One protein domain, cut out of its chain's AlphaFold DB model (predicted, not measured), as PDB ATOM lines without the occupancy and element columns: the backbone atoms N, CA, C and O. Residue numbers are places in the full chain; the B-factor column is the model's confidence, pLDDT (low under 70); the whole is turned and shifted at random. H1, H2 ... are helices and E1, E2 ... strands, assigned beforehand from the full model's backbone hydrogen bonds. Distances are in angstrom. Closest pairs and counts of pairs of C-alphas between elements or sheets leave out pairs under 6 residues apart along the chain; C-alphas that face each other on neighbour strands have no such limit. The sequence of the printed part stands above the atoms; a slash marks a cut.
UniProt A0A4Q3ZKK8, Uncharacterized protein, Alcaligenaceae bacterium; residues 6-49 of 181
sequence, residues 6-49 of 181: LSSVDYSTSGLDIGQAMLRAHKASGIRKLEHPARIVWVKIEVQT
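This is residues 6 to 49 of the 181 residues of an uncharacterized protein of Alcaligenaceae bacterium (UniProt A0A4Q3ZKK8). A short hairpin of two strands, E2 and E3, has a third short strand, E1, beside E2, and one helix, H1, packs over E1 and E2. The links between the elements lie towards the two ends of the long axis, with Thr 13 in the link before H1 and Glu 35 in the link after it the farthest apart. The printed part has 44 residues with one named helix and three named strands, in the order E1, H1, E2, E3; E2 and E3 form an antiparallel sheet, and the class is mixed, helices and strands. The whole is compact, with a radius of gyration of the C-alphas of 9.6 A, and its outline is elongated, spanning 27 by 16 by 16 A.

E1 holds residues 6 to 10 and begins at C-alpha 6, at (143.580, 111.940, 91.196); it is 11.1 A from first to last C-alpha. H1 holds residues 18 to 29, beginning at C-alpha 18, at (143.623, 99.846, 95.478), and is 16.1 A long. E2 holds residues 39 to 42 and is 9.6 A long. E3 holds residues 45 to 48, is 10.1 A long and ends at C-alpha 48, at (137.262, 103.707, 91.116).

E2 and E3 are a hairpin of antiparallel neighbours, with 138 degrees between their N-to-C directions. C-alphas 41 and 46 face each other at 4.7 A. Across this pair N 42 and O 45 are within hydrogen-bond range at 2.8 A, as are N 47 and O 40 at 2.9 A. E1 pairs with no named strand, yet it has 12 pairs of C-alphas within 8 A of E2, the closest being those of Asp 10 and Val 41, 4.7 A apart. E1 and E3 are apart. H1 has 7 pairs of C-alphas within 8 A of E1, the closest being those of Leu 6 and Ala 25 at 5.5 A. H1 has 4 such pairs with E2, the closest being the C-alphas of Met 22 and Ile 40 at 6.5 A. H1 and E3 are near each other, with 5 pairs of C-alphas within 10 A. In H1 every O i to N i+4 pair is within hydrogen-bond range.

The two C-alphas farthest apart, those of Thr 13 and Glu 35, are 28.1 A apart, and the first and last printed C-alphas, of Leu 6 and Thr 49, are 12.8 A apart. The printed part has no cut. The link from E2 to E3, of 2 residues, is tight; those from E1 to H1, of 7 residues, and from H1 to E2, of 9 residues, are short. The mean pLDDT of the printed part is 93.5, and no printed residue is under 70.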
ATOM      1  N   LEU A   6     142.770 111.430  90.084       82.81
ATOM      2  CA  LEU A   6     143.580 111.940  91.196       82.81
ATOM      3  C   LEU A   6     145.071 111.988  90.864       82.81
ATOM      4  O   LEU A   6     145.811 112.785  91.434       82.81
ATOM      5  N   SER A   7     145.518 111.091  89.988       84.06
ATOM      6  CA  SER A   7     146.914 110.928  89.613       84.06
ATOM      7  C   SER A   7     147.007 110.170  88.293       84.06
ATOM      8  O   SER A   7     146.270 109.209  88.081       84.06
ATOM      9  N   SER A   8     147.937 110.572  87.427       89.81
ATOM     10  CA  SER A   8     148.308 109.817  86.223       89.81
ATOM     11  C   SER A   8     149.328 108.707  86.507       89.81
ATOM     12  O   SER A   8     149.763 108.030  85.579       89.81
ATOM     13  N   VAL A   9     149.758 108.546  87.765       93.19
ATOM     14  CA  VAL A   9     150.664 107.471  88.190       93.19
ATOM     15  C   VAL A   9     149.926 106.137  88.133       93.19
ATOM     16  O   VAL A   9     148.845 106.007  88.703       93.19
ATOM     17  N   ASP A  10     150.540 105.148  87.485       95.81
ATOM     18  CA  ASP A  10     150.084 103.762  87.522       95.81
ATOM     19  C   ASP A  10     150.511 103.117  88.849       95.81
ATOM     20  O   ASP A  10     151.702 102.981  89.138       95.81
ATOM     21  N   TYR A  11     149.534 102.751  89.679       96.56
ATOM     22  CA  TYR A  11     149.781 102.188  91.008       96.56
ATOM     23  C   TYR A  11     150.004 100.670  91.008       96.56
ATOM     24  O   TYR A  11     150.368 100.129  92.052       96.56
ATOM     25  N   SER A  12     149.872  99.988  89.867       95.88
ATOM     26  CA  SER A  12     149.992  98.522  89.786       95.88
ATOM     27  C   SER A  12     151.358  97.971  90.204       95.88
ATOM     28  O   SER A  12     151.453  96.837  90.664       95.88
ATOM     29  N   THR A  13     152.418  98.776  90.108       95.12
ATOM     30  CA  THR A  13     153.778  98.399  90.532       95.12
ATOM     31  C   THR A  13     154.187  99.026  91.865       95.12
ATOM     32  O   THR A  13     155.358  98.986  92.235       95.12
ATOM     33  N   SER A  14     153.258  99.670  92.579       95.62
ATOM     34  CA  SER A  14     153.573 100.451  93.783       95.62
ATOM     35  C   SER A  14     153.659  99.622  95.068       95.62
ATOM     36  O   SER A  14     154.111 100.145  96.086       95.62
ATOM     37  N   GLY A  15     153.212  98.361  95.030       95.62
ATOM     38  CA  GLY A  15     153.089  97.493  96.207       95.62
ATOM     39  C   GLY A  15     151.948  97.883  97.157       95.62
ATOM     40  O   GLY A  15     151.866  97.340  98.254       95.62
ATOM     41  N   LEU A  16     151.099  98.836  96.764       96.62
ATOM     42  CA  LEU A  16     149.896  99.237  97.491       96.62
ATOM     43  C   LEU A  16     148.685  98.494  96.938       96.62
ATOM     44  O   LEU A  16     148.624  98.277  95.733       96.62
ATOM     45  N   ASP A  17     147.700  98.203  97.786       97.00
ATOM     46  CA  ASP A  17     146.363  97.816  97.322       97.00
ATOM     47  C   ASP A  17     145.580  99.024  96.756       97.00
ATOM     48  O   ASP A  17     145.995 100.182  96.900       97.00
ATOM     49  N   ILE A  18     144.444  98.781  96.091       96.25
ATOM     50  CA  ILE A  18     143.623  99.846  95.478       96.25
ATOM     51  C   ILE A  18     143.164 100.887  96.510       96.25
ATOM     52  O   ILE A  18     143.228 102.091  96.237       96.25
ATOM     53  N   GLY A  19     142.725 100.460  97.695       94.88
ATOM     54  CA  GLY A  19     142.290 101.366  98.761       94.88
ATOM     55  C   GLY A  19     143.415 102.292  99.237       94.88
ATOM     56  O   GLY A  19     143.245 103.511  99.337       94.88
ATOM     57  N   GLN A  20     144.603 101.740  99.476       96.00
ATOM     58  CA  GLN A  20     145.805 102.478  99.855       96.00
ATOM     59  C   GLN A  20     146.277 103.416  98.739       96.00
ATOM     60  O   GLN A  20     146.635 104.568  99.010       96.00
ATOM     61  N   ALA A  21     146.249 102.956  97.486       96.56
ATOM     62  CA  ALA A  21     146.598 103.752  96.317       96.56
ATOM     63  C   ALA A  21     145.654 104.955  96.153       96.56
ATOM     64  O   ALA A  21     146.128 106.080  95.979       96.56
ATOM     65  N   MET A  22     144.340 104.757  96.319       95.38
ATOM     66  CA  MET A  22     143.337 105.830  96.352       95.38
ATOM     67  C   MET A  22     143.633 106.868  97.430       95.38
ATOM     68  O   MET A  22     143.666 108.066  97.149       95.38
ATOM     69  N   LEU A  23     143.888 106.427  98.666       94.06
ATOM     70  CA  LEU A  23     144.208 107.324  99.778       94.06
ATOM     71  C   LEU A  23     145.493 108.119  99.517       94.06
ATOM     72  O   LEU A  23     145.552 109.315  99.815       94.06
ATOM     73  N   ARG A  24     146.522 107.477  98.955       95.69
ATOM     74  CA  ARG A  24     147.783 108.134  98.593       95.69
ATOM     75  C   ARG A  24     147.580 109.160  97.482       95.69
ATOM     76  O   ARG A  24     148.061 110.284  97.620       95.69
ATOM     77  N   ALA A  25     146.861 108.799  96.422       95.19
ATOM     78  CA  ALA A  25     146.538 109.703  95.323       95.19
ATOM     79  C   ALA A  25     145.708 110.899  95.814       95.19
ATOM     80  O   ALA A  25     145.991 112.040  95.459       95.19
ATOM     81  N   HIS A  26     144.745 110.663  96.708       94.00
ATOM     82  CA  HIS A  26     143.908 111.721  97.265       94.00
ATOM     83  C   HIS A  26     144.735 112.716  98.084       94.00
ATOM     84  O   HIS A  26     144.668 113.918  97.834       94.00
ATOM     85  N   LYS A  27     145.594 112.227  98.988       93.62
ATOM     86  CA  LYS A  27     146.517 113.079  99.756       93.62
ATOM     87  C   LYS A  27     147.448 113.887  98.848       93.62
ATOM     88  O   LYS A  27     147.649 115.071  99.095       93.62
ATOM     89  N   ALA A  28     147.985 113.264  97.798       93.38
ATOM     90  CA  ALA A  28     148.879 113.925  96.848       93.38
ATOM     91  C   ALA A  28     148.169 114.990  95.995       93.38
ATOM     92  O   ALA A  28     148.791 115.982  95.630       93.38
ATOM     93  N   SER A  29     146.873 114.818  95.711       92.12
ATOM     94  CA  SER A  29     146.092 115.775  94.915       92.12
ATOM     95  C   SER A  29     145.865 117.128  95.606       92.12
ATOM     96  O   SER A  29     145.502 118.098  94.946       92.12
ATOM     97  N   GLY A  30     146.014 117.200  96.936       91.56
ATOM     98  CA  GLY A  30     145.699 118.398  97.727       91.56
ATOM     99  C   GLY A  30     144.201 118.740  97.810       91.56
ATOM    100  O   GLY A  30     143.835 119.734  98.440       91.56
ATOM    101  N   ILE A  31     143.318 117.931  97.212       90.06
ATOM    102  CA  ILE A  31     141.868 118.142  97.242       90.06
ATOM    103  C   ILE A  31     141.347 117.853  98.653       90.06
ATOM    104  O   ILE A  31     141.424 116.728  99.135       90.06
ATOM    105  N   ARG A  32     140.766 118.860  99.314       89.25
ATOM    106  CA  ARG A  32     140.252 118.725 100.690       89.25
ATOM    107  C   ARG A  32     138.962 117.905 100.785       89.25
ATOM    108  O   ARG A  32     138.726 117.253 101.798       89.25
ATOM    109  N   LYS A  33     138.102 117.988  99.769       89.25
ATOM    110  CA  LYS A  33     136.812 117.296  99.710       89.25
ATOM    111  C   LYS A  33     136.532 116.880  98.272       89.25
ATOM    112  O   LYS A  33     136.612 117.707  97.370       89.25
ATOM    113  N   LEU A  34     136.205 115.609  98.080       85.62
ATOM    114  CA  LEU A  34     135.782 115.089  96.787       85.62
ATOM    115  C   LEU A  34     134.296 115.386  96.575       85.62
ATOM    116  O   LEU A  34     133.466 115.049  97.418       85.62
ATOM    117  N   GLU A  35     133.970 116.014  95.448       87.25
ATOM    118  CA  GLU A  35     132.584 116.238  95.007       87.25
ATOM    119  C   GLU A  35     132.068 115.113  94.107       87.25
ATOM    120  O   GLU A  35     130.890 115.083  93.783       87.25
ATOM    121  N   HIS A  36     132.943 114.187  93.714       86.75
ATOM    122  CA  HIS A  36     132.670 113.045  92.848       86.75
ATOM    123  C   HIS A  36     133.567 111.871  93.268       86.75
ATOM    124  O   HIS A  36     134.551 112.096  93.981       86.75
ATOM    125  N   PRO A  37     133.295 110.629  92.823       90.81
ATOM    126  CA  PRO A  37     134.200 109.515  93.067       90.81
ATOM    127  C   PRO A  37     135.616 109.829  92.578       90.81
ATOM    128  O   PRO A  37     135.814 110.589  91.637       90.81
ATOM    129  N   ALA A  38     136.617 109.257  93.227       91.31
ATOM    130  CA  ALA A  38     138.000 109.387  92.798       91.31
ATOM    131  C   ALA A  38     138.384 108.275  91.816       91.31
ATOM    132  O   ALA A  38     137.886 107.154  91.932       91.31
ATOM    133  N   ARG A  39     139.312 108.577  90.900       95.44
ATOM    134  CA  ARG A  39     139.951 107.597  90.008       95.44
ATOM    135  C   ARG A  39     141.467 107.567  90.203       95.44
ATOM    136  O   ARG A  39     142.077 108.614  90.431       95.44
ATOM    137  N   ILE A  40     142.060 106.388  90.035       96.50
ATOM    138  CA  ILE A  40     143.508 106.167  89.874       96.50
ATOM    139  C   ILE A  40     143.758 105.345  88.613       96.50
ATOM    140  O   ILE A  40     142.835 104.711  88.101       96.50
ATOM    141  N   VAL A  41     145.009 105.316  88.157       97.38
ATOM    142  CA  VAL A  41     145.454 104.398  87.105       97.38
ATOM    143  C   VAL A  41     146.000 103.114  87.733       97.38
ATOM    144  O   VAL A  41     146.798 103.164  88.671       97.38
ATOM    145  N   TRP A  42     145.587 101.968  87.199       97.00
ATOM    146  CA  TRP A  42     146.063 100.641  87.576       97.00
ATOM    147  C   TRP A  42     146.224  99.789  86.318       97.00
ATOM    148  O   TRP A  42     145.240  99.554  85.635       97.00
ATOM    149  N   VAL A  43     147.433  99.346  85.966       95.38
ATOM    150  CA  VAL A  43     147.701  98.607  84.709       95.38
ATOM    151  C   VAL A  43     147.092  99.340  83.499       95.38
ATOM    152  O   VAL A  43     146.372  98.773  82.681       95.38
ATOM    153  N   LYS A  44     147.348 100.650  83.402       93.38
ATOM    154  CA  LYS A  44     146.824 101.548  82.350       93.38
ATOM    155  C   LYS A  44     145.292 101.677  82.243       93.38
ATOM    156  O   LYS A  44     144.833 102.355  81.327       93.38
ATOM    157  N   ILE A  45     144.506 101.091  83.146       96.06
ATOM    158  CA  ILE A  45     143.056 101.319  83.223       96.06
ATOM    159  C   ILE A  45     142.714 102.246  84.386       96.06
ATOM    160  O   ILE A  45     143.431 102.316  85.383       96.06
ATOM    161  N   GLU A  46     141.618 102.987  84.253       96.75
ATOM    162  CA  GLU A  46     141.102 103.817  85.337       96.75
ATOM    163  C   GLU A  46     140.204 102.992  86.258       96.75
ATOM    164  O   GLU A  46     139.243 102.361  85.811       96.75
ATOM    165  N   VAL A  47     140.495 103.053  87.553       96.69
ATOM    166  CA  VAL A  47     139.787 102.301  88.591       96.69
ATOM    167  C   VAL A  47     139.185 103.267  89.602       96.69
ATOM    168  O   VAL A  47     139.818 104.258  89.971       96.69
ATOM    169  N   GLN A  48     137.972 102.972  90.065       96.00
ATOM    170  CA  GLN A  48     137.262 103.707  91.116       96.00
ATOM    171  C   GLN A  48     136.555 102.742  92.077       96.00
ATOM    172  O   GLN A  48     136.242 101.613  91.716       96.00
ATOM    173  N   THR A  49     136.300 103.174  93.311       95.06
ATOM    174  CA  THR A  49     135.658 102.342  94.352       95.06
ATOM    175  C   THR A  49     134.160 102.619  94.519       95.06
ATOM    176  O   THR A  49     133.431 101.819  95.097       95.06
TER     177      THR A  49